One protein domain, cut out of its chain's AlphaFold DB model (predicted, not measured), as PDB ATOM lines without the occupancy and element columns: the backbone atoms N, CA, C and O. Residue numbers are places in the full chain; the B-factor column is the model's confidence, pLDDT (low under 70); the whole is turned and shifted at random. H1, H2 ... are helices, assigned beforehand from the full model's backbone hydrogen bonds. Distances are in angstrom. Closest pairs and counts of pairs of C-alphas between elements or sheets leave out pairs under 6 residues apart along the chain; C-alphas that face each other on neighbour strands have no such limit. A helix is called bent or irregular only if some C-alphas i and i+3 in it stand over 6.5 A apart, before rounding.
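What this domain is: This is residues 140 to 168 and 191 to 221 of the 241 residues of the protein "Hypothetical protein" of Alexandrium andersonii (UniProt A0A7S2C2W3). Two long helices, H1 and H2, run side by side in opposite directions with an open gap between them, like two rails of nearly the same length. Together they make a flat, loose pair, and the piece of chain that would join them at one end is not printed. The printed part has 60 residues, with H1 followed by H2 and no named strand, and the class is all helix. It is loose, with a radius of gyration of the C-alphas of 14.8 A, and its C-alphas span 44 by 19 by 9 A, a rod in outline.

How they stand to each other: H1, residues 140 to 168, has the N-to-C direction (0.54, 0.12, -0.83). H2, residues 191 to 220, has the N-to-C direction (-0.52, 0.12, 0.84). The two are apart, with no C-alpha of the one within 8 A of the other. In H1, residues 140 to 159 and 161 to 166 stand free, and in H2, residues 192 to 197 and 203 to 220. In both helices every O i to N i+4 pair is within hydrogen-bond range.

Where its parts are: H1 begins at C-alpha 140, at (20.922, 36.840, -5.093), and measures 42.3 A from first to last C-alpha, ending at Arg 168. H2 begins at C-alpha 191, at (55.052, 38.377, -35.039), and measures 42.0 A, ending at C-alpha 220, at (32.867, 44.182, 0.190). Thr 221 follows it. Neither helix is bent.

The domain as a whole: The two C-alphas farthest apart are those of Ser 140 and Met 191, 45.4 A. Residues 169 to 190 are not printed, and across this cut C-alphas 168 and 191 are 10.9 A apart. The mean pLDDT of the printed part is 81.5, and residues 167 to 168 and 220 to 221 are under 70.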
ATOM      1  N   SER A 140      21.158  35.744  -4.144       81.19
ATOM      2  CA  SER A 140      20.922  36.840  -5.093       81.19
ATOM      3  C   SER A 140      22.206  37.644  -5.347       81.19
ATOM      4  O   SER A 140      22.582  37.892  -6.497       81.19
ATOM      5  N   LEU A 141      22.956  37.958  -4.282       84.62
ATOM      6  CA  LEU A 141      24.244  38.644  -4.388       84.62
ATOM      7  C   LEU A 141      25.284  37.809  -5.151       84.62
ATOM      8  O   LEU A 141      25.911  38.319  -6.083       84.62
ATOM      9  N   ARG A 142      25.441  36.523  -4.809       83.19
ATOM     10  CA  ARG A 142      26.353  35.604  -5.518       83.19
ATOM     11  C   ARG A 142      26.011  35.506  -7.003       83.19
ATOM     12  O   ARG A 142      26.903  35.609  -7.844       83.19
ATOM     13  N   THR A 143      24.726  35.400  -7.329       83.31
ATOM     14  CA  THR A 143      24.239  35.361  -8.715       83.31
ATOM     15  C   THR A 143      24.587  36.651  -9.460       83.31
ATOM     16  O   THR A 143      25.075  36.605 -10.591       83.31
ATOM     17  N   GLY A 144      24.417  37.810  -8.816       81.25
ATOM     18  CA  GLY A 144      24.800  39.105  -9.381       81.25
ATOM     19  C   GLY A 144      26.305  39.225  -9.652       81.25
ATOM     20  O   GLY A 144      26.702  39.697 -10.722       81.25
ATOM     21  N   ILE A 145      27.142  38.753  -8.723       89.25
ATOM     22  CA  ILE A 145      28.606  38.745  -8.873       89.25
ATOM     23  C   ILE A 145      29.018  37.854 -10.048       89.25
ATOM     24  O   ILE A 145      29.751  38.307 -10.931       89.25
ATOM     25  N   LEU A 146      28.503  36.623 -10.110       84.06
ATOM     26  CA  LEU A 146      28.805  35.677 -11.189       84.06
ATOM     27  C   LEU A 146      28.345  36.196 -12.557       84.06
ATOM     28  O   LEU A 146      29.076  36.097 -13.549       84.06
ATOM     29  N   ARG A 147      27.163  36.818 -12.618       81.94
ATOM     30  CA  ARG A 147      26.663  37.447 -13.842       81.94
ATOM     31  C   ARG A 147      27.588  38.571 -14.307       81.94
ATOM     32  O   ARG A 147      28.003  38.580 -15.461       81.94
ATOM     33  N   ARG A 148      27.984  39.481 -13.414       86.81
ATOM     34  CA  ARG A 148      28.885  40.585 -13.776       86.81
ATOM     35  C   ARG A 148      30.274  40.083 -14.187       86.81
ATOM     36  O   ARG A 148      30.852  40.612 -15.137       86.81
ATOM     37  N   ALA A 149      30.794  39.056 -13.520       84.88
ATOM     38  CA  ALA A 149      32.069  38.436 -13.875       84.88
ATOM     39  C   ALA A 149      32.023  37.777 -15.265       84.88
ATOM     40  O   ALA A 149      32.949  37.947 -16.060       84.88
ATOM     41  N   SER A 150      30.933  37.077 -15.596       83.38
ATOM     42  CA  SER A 150      30.775  36.452 -16.916       83.38
ATOM     43  C   SER A 150      30.618  37.485 -18.038       83.38
ATOM     44  O   SER A 150      31.224  37.328 -19.102       83.38
ATOM     45  N   GLU A 151      29.917  38.594 -17.786       81.25
ATOM     46  CA  GLU A 151      29.841  39.737 -18.705       81.25
ATOM     47  C   GLU A 151      31.229  40.359 -18.956       81.25
ATOM     48  O   GLU A 151      31.622  40.576 -20.108       81.25
ATOM     49  N   GLN A 152      32.016  40.587 -17.898       88.38
ATOM     50  CA  GLN A 152      33.386  41.108 -18.009       88.38
ATOM     51  C   GLN A 152      34.288  40.169 -18.824       88.38
ATOM     52  O   GLN A 152      35.021  40.620 -19.712       88.38
ATOM     53  N   LEU A 153      34.196  38.862 -18.574       90.75
ATOM     54  CA  LEU A 153      34.957  37.842 -19.293       90.75
ATOM     55  C   LEU A 153      34.580  37.791 -20.782       90.75
ATOM     56  O   LEU A 153      35.463  37.710 -21.642       90.75
ATOM     57  N   LEU A 154      33.289  37.891 -21.109       85.50
ATOM     58  CA  LEU A 154      32.814  37.955 -22.492       85.50
ATOM     59  C   LEU A 154      33.396  39.173 -23.221       85.50
ATOM     60  O   LEU A 154      33.935  39.036 -24.323       85.50
ATOM     61  N   VAL A 155      33.344  40.355 -22.600       86.62
ATOM     62  CA  VAL A 155      33.898  41.591 -23.174       86.62
ATOM     63  C   VAL A 155      35.412  41.479 -23.369       86.62
ATOM     64  O   VAL A 155      35.929  41.896 -24.410       86.62
ATOM     65  N   ALA A 156      36.134  40.887 -22.416       87.44
ATOM     66  CA  ALA A 156      37.569  40.638 -22.541       87.44
ATOM     67  C   ALA A 156      37.884  39.701 -23.723       87.44
ATOM     68  O   ALA A 156      38.748  40.016 -24.549       87.44
ATOM     69  N   ASN A 157      37.133  38.607 -23.872       86.00
ATOM     70  CA  ASN A 157      37.282  37.665 -24.982       86.00
ATOM     71  C   ASN A 157      36.988  38.319 -26.341       86.00
ATOM     72  O   ASN A 157      37.748  38.137 -27.298       86.00
ATOM     73  N   LEU A 158      35.936  39.137 -26.432       81.31
ATOM     74  CA  LEU A 158      35.607  39.886 -27.649       81.31
ATOM     75  C   LEU A 158      36.697  40.905 -28.005       81.31
ATOM     76  O   LEU A 158      37.069  41.017 -29.176       81.31
ATOM     77  N   LYS A 159      37.275  41.599 -27.014       88.62
ATOM     78  CA  LYS A 159      38.416  42.508 -27.223       88.62
ATOM     79  C   LYS A 159      39.643  41.762 -27.750       88.62
ATOM     80  O   LYS A 159      40.244  42.204 -28.731       88.62
ATOM     81  N   GLN A 160      39.974  40.607 -27.169       87.38
ATOM     82  CA  GLN A 160      41.070  39.765 -27.660       87.38
ATOM     83  C   GLN A 160      40.823  39.287 -29.097       87.38
ATOM     84  O   GLN A 160      41.741  39.296 -29.926       87.38
ATOM     85  N   LEU A 161      39.587  38.903 -29.428       86.12
ATOM     86  CA  LEU A 161      39.215  38.491 -30.780       86.12
ATOM     87  C   LEU A 161      39.352  39.652 -31.776       86.12
ATOM     88  O   LEU A 161      39.988  39.495 -32.821       86.12
ATOM     89  N   ALA A 162      38.830  40.834 -31.440       74.88
ATOM     90  CA  ALA A 162      38.931  42.033 -32.268       74.88
ATOM     91  C   ALA A 162      40.395  42.440 -32.512       74.88
ATOM     92  O   ALA A 162      40.774  42.751 -33.645       74.88
ATOM     93  N   GLN A 163      41.245  42.362 -31.484       83.00
ATOM     94  CA  GLN A 163      42.682  42.611 -31.606       83.00
ATOM     95  C   GLN A 163      43.354  41.594 -32.541       83.00
ATOM     96  O   GLN A 163      44.109  41.981 -33.436       83.00
ATOM     97  N   ARG A 164      43.031  40.300 -32.411       80.19
ATOM     98  CA  ARG A 164      43.521  39.249 -33.321       80.19
ATOM     99  C   ARG A 164      43.066  39.475 -34.764       80.19
ATOM    100  O   ARG A 164      43.850  39.251 -35.688       80.19
ATOM    101  N   HIS A 165      41.835  39.934 -34.975       77.44
ATOM    102  CA  HIS A 165      41.328  40.263 -36.309       77.44
ATOM    103  C   HIS A 165      41.990  41.508 -36.901       77.44
ATOM    104  O   HIS A 165      42.289  41.503 -38.098       77.44
ATOM    105  N   ARG A 166      42.288  42.527 -36.086       72.38
ATOM    106  CA  ARG A 166      43.101  43.676 -36.508       72.38
ATOM    107  C   ARG A 166      44.484  43.226 -36.964       72.38
ATOM    108  O   ARG A 166      44.842  43.502 -38.096       72.38
ATOM    109  N   ILE A 167      45.197  42.416 -36.184       65.31
ATOM    110  CA  ILE A 167      46.525  41.901 -36.580       65.31
ATOM    111  C   ILE A 167      46.482  41.170 -37.935       65.31
ATOM    112  O   ILE A 167      47.421  41.269 -38.719       65.31
ATOM    113  N   ARG A 168      45.389  40.462 -38.245       65.62
ATOM    114  CA  ARG A 168      45.243  39.746 -39.525       65.62
ATOM    115  C   ARG A 168      44.866  40.636 -40.710       65.62
ATOM    116  O   ARG A 168      45.166  40.262 -41.836       65.62
ATOM    117  N   MET A 191      56.347  38.912 -35.469       75.38
ATOM    118  CA  MET A 191      55.052  38.377 -35.039       75.38
ATOM    119  C   MET A 191      55.162  37.488 -33.791       75.38
ATOM    120  O   MET A 191      54.245  37.478 -32.965       75.38
ATOM    121  N   VAL A 192      56.251  36.730 -33.642       78.50
ATOM    122  CA  VAL A 192      56.456  35.852 -32.477       78.50
ATOM    123  C   VAL A 192      56.682  36.682 -31.215       78.50
ATOM    124  O   VAL A 192      56.026  36.423 -30.203       78.50
ATOM    125  N   LEU A 193      57.514  37.723 -31.299       80.31
ATOM    126  CA  LEU A 193      57.770  38.645 -30.188       80.31
ATOM    127  C   LEU A 193      56.490  39.357 -29.730       80.31
ATOM    128  O   LEU A 193      56.194  39.391 -28.537       80.31
ATOM    129  N   TRP A 194      55.661  39.824 -30.669       79.19
ATOM    130  CA  TRP A 194      54.367  40.435 -30.344       79.19
ATOM    131  C   TRP A 194      53.417  39.488 -29.608       79.19
ATOM    132  O   TRP A 194      52.717  39.895 -28.680       79.19
ATOM    133  N   ARG A 195      53.383  38.209 -29.999       77.12
ATOM    134  CA  ARG A 195      52.556  37.205 -29.313       77.12
ATOM    135  C   ARG A 195      53.059  36.924 -27.903       77.12
ATOM    136  O   ARG A 195      52.232  36.756 -27.012       77.12
ATOM    137  N   GLN A 196      54.376  36.879 -27.704       79.25
ATOM    138  CA  GLN A 196      54.968  36.703 -26.378       79.25
ATOM    139  C   GLN A 196      54.651  37.891 -25.465       79.25
ATOM    140  O   GLN A 196      54.190  37.676 -24.347       79.25
ATOM    141  N   GLN A 197      54.787  39.126 -25.955       81.50
ATOM    142  CA  GLN A 197      54.433  40.328 -25.191       81.50
ATOM    143  C   GLN A 197      52.942  40.374 -24.839       81.50
ATOM    144  O   GLN A 197      52.586  40.646 -23.696       81.50
ATOM    145  N   ALA A 198      52.062  40.045 -25.789       79.31
ATOM    146  CA  ALA A 198      50.627  39.983 -25.524       79.31
ATOM    147  C   ALA A 198      50.270  38.901 -24.489       79.31
ATOM    148  O   ALA A 198      49.385  39.111 -23.663       79.31
ATOM    149  N   ALA A 199      50.953  37.752 -24.518       76.06
ATOM    150  CA  ALA A 199      50.758  36.691 -23.534       76.06
ATOM    151  C   ALA A 199      51.257  37.095 -22.138       76.06
ATOM    152  O   ALA A 199      50.593  36.773 -21.157       76.06
ATOM    153  N   ALA A 200      52.383  37.810 -22.048       84.38
ATOM    154  CA  ALA A 200      52.885  38.362 -20.791       84.38
ATOM    155  C   ALA A 200      51.887  39.372 -20.199       84.38
ATOM    156  O   ALA A 200      51.390  39.155 -19.101       84.38
ATOM    157  N   ALA A 201      51.463  40.367 -20.985       81.00
ATOM    158  CA  ALA A 201      50.493  41.369 -20.539       81.00
ATOM    159  C   ALA A 201      49.145  40.759 -20.105       81.00
ATOM    160  O   ALA A 201      48.496  41.260 -19.190       81.00
ATOM    161  N   ALA A 202      48.709  39.668 -20.746       77.31
ATOM    162  CA  ALA A 202      47.499  38.957 -20.341       77.31
ATOM    163  C   ALA A 202      47.646  38.276 -18.969       77.31
ATOM    164  O   ALA A 202      46.685  38.271 -18.204       77.31
ATOM    165  N   ARG A 203      48.827  37.726 -18.647       83.31
ATOM    166  CA  ARG A 203      49.106  37.140 -17.325       83.31
ATOM    167  C   ARG A 203      49.101  38.213 -16.244       83.31
ATOM    168  O   ARG A 203      48.402  38.037 -15.252       83.31
ATOM    169  N   ASP A 204      49.780  39.331 -16.493       84.88
ATOM    170  CA  ASP A 204      49.832  40.466 -15.564       84.88
ATOM    171  C   ASP A 204      48.424  41.011 -15.287       84.88
ATOM    172  O   ASP A 204      48.054  41.276 -14.145       84.88
ATOM    173  N   PHE A 205      47.595  41.118 -16.334       88.75
ATOM    174  CA  PHE A 205      46.197  41.521 -16.192       88.75
ATOM    175  C   PHE A 205      45.392  40.534 -15.340       88.75
ATOM    176  O   PHE A 205      44.661  40.961 -14.449       88.75
ATOM    177  N   SER A 206      45.506  39.227 -15.600       81.62
ATOM    178  CA  SER A 206      44.801  38.203 -14.821       81.62
ATOM    179  C   SER A 206      45.211  38.214 -13.349       81.62
ATOM    180  O   SER A 206      44.349  38.082 -12.481       81.62
ATOM    181  N   GLU A 207      46.495  38.417 -13.061       87.50
ATOM    182  CA  GLU A 207      46.997  38.536 -11.693       87.50
ATOM    183  C   GLU A 207      46.444  39.784 -10.993       87.50
ATOM    184  O   GLU A 207      45.908  39.694  -9.886       87.50
ATOM    185  N   LEU A 208      46.522  40.946 -11.648       89.19
ATOM    186  CA  LEU A 208      46.030  42.208 -11.092       89.19
ATOM    187  C   LEU A 208      44.515  42.152 -10.857       89.19
ATOM    188  O   LEU A 208      44.047  42.561  -9.794       89.19
ATOM    189  N   TYR A 209      43.773  41.563 -11.797       86.31
ATOM    190  CA  TYR A 209      42.340  41.315 -11.661       86.31
ATOM    191  C   TYR A 209      42.030  40.416 -10.455       86.31
ATOM    192  O   TYR A 209      41.180  40.768  -9.635       86.31
ATOM    193  N   GLY A 210      42.754  39.303 -10.295       85.00
ATOM    194  CA  GLY A 210      42.605  38.409  -9.143       85.00
ATOM    195  C   GLY A 210      42.842  39.124  -7.812       85.00
ATOM    196  O   GLY A 210      42.039  38.991  -6.889       85.00
ATOM    197  N   ARG A 211      43.879  39.971  -7.731       87.19
ATOM    198  CA  ARG A 211      44.140  40.799  -6.542       87.19
ATOM    199  C   ARG A 211      43.002  41.779  -6.263       87.19
ATOM    200  O   ARG A 211      42.583  41.901  -5.117       87.19
ATOM    201  N   THR A 212      42.476  42.459  -7.285       85.12
ATOM    202  CA  THR A 212      41.332  43.365  -7.094       85.12
ATOM    203  C   THR A 212      40.083  42.634  -6.623       85.12
ATOM    204  O   THR A 212      39.402  43.143  -5.738       85.12
ATOM    205  N   VAL A 213      39.800  41.440  -7.150       83.69
ATOM    206  CA  VAL A 213      38.669  40.627  -6.683       83.69
ATOM    207  C   VAL A 213      38.871  40.223  -5.227       83.69
ATOM    208  O   VAL A 213      37.971  40.450  -4.434       83.69
ATOM    209  N   ALA A 214      40.061  39.759  -4.838       79.44
ATOM    210  CA  ALA A 214      40.352  39.402  -3.447       79.44
ATOM    211  C   ALA A 214      40.204  40.593  -2.476       79.44
ATOM    212  O   ALA A 214      39.701  40.433  -1.365       79.44
ATOM    213  N   ILE A 215      40.606  41.803  -2.886       82.62
ATOM    214  CA  ILE A 215      40.394  43.035  -2.104       82.62
ATOM    215  C   ILE A 215      38.895  43.326  -1.985       82.62
ATOM    216  O   ILE A 215      38.404  43.601  -0.890       82.62
ATOM    217  N   LEU A 216      38.158  43.261  -3.093       81.69
ATOM    218  CA  LEU A 216      36.716  43.488  -3.084       81.69
ATOM    219  C   LEU A 216      35.982  42.426  -2.269       81.69
ATOM    220  O   LEU A 216      35.043  42.767  -1.577       81.69
ATOM    221  N   GLU A 217      36.406  41.171  -2.279       79.75
ATOM    222  CA  GLU A 217      35.834  40.143  -1.414       79.75
ATOM    223  C   GLU A 217      36.148  40.449   0.050       79.75
ATOM    224  O   GLU A 217      35.233  40.543   0.854       79.75
ATOM    225  N   LYS A 218      37.407  40.741   0.392       81.94
ATOM    226  CA  LYS A 218      37.809  41.070   1.766       81.94
ATOM    227  C   LYS A 218      37.083  42.290   2.347       81.94
ATOM    228  O   LYS A 218      36.840  42.338   3.550       81.94
ATOM    229  N   HIS A 219      36.789  43.294   1.520       77.88
ATOM    230  CA  HIS A 219      36.267  44.587   1.977       77.88
ATOM    231  C   HIS A 219      34.808  44.853   1.585       77.88
ATOM    232  O   HIS A 219      34.167  45.706   2.194       77.88
ATOM    233  N   MET A 220      34.274  44.134   0.597       67.06
ATOM    234  CA  MET A 220      32.867  44.182   0.190       67.06
ATOM    235  C   MET A 220      32.102  42.895   0.491       67.06
ATOM    236  O   MET A 220      30.940  42.796   0.100       67.06
ATOM    237  N   THR A 221      32.653  41.932   1.238       58.09
ATOM    238  CA  THR A 221      31.794  41.084   2.072       58.09
ATOM    239  C   THR A 221      31.230  41.956   3.181       58.09
ATOM    240  O   THR A 221      31.813  42.147   4.245       58.09
TER     241      THR A 221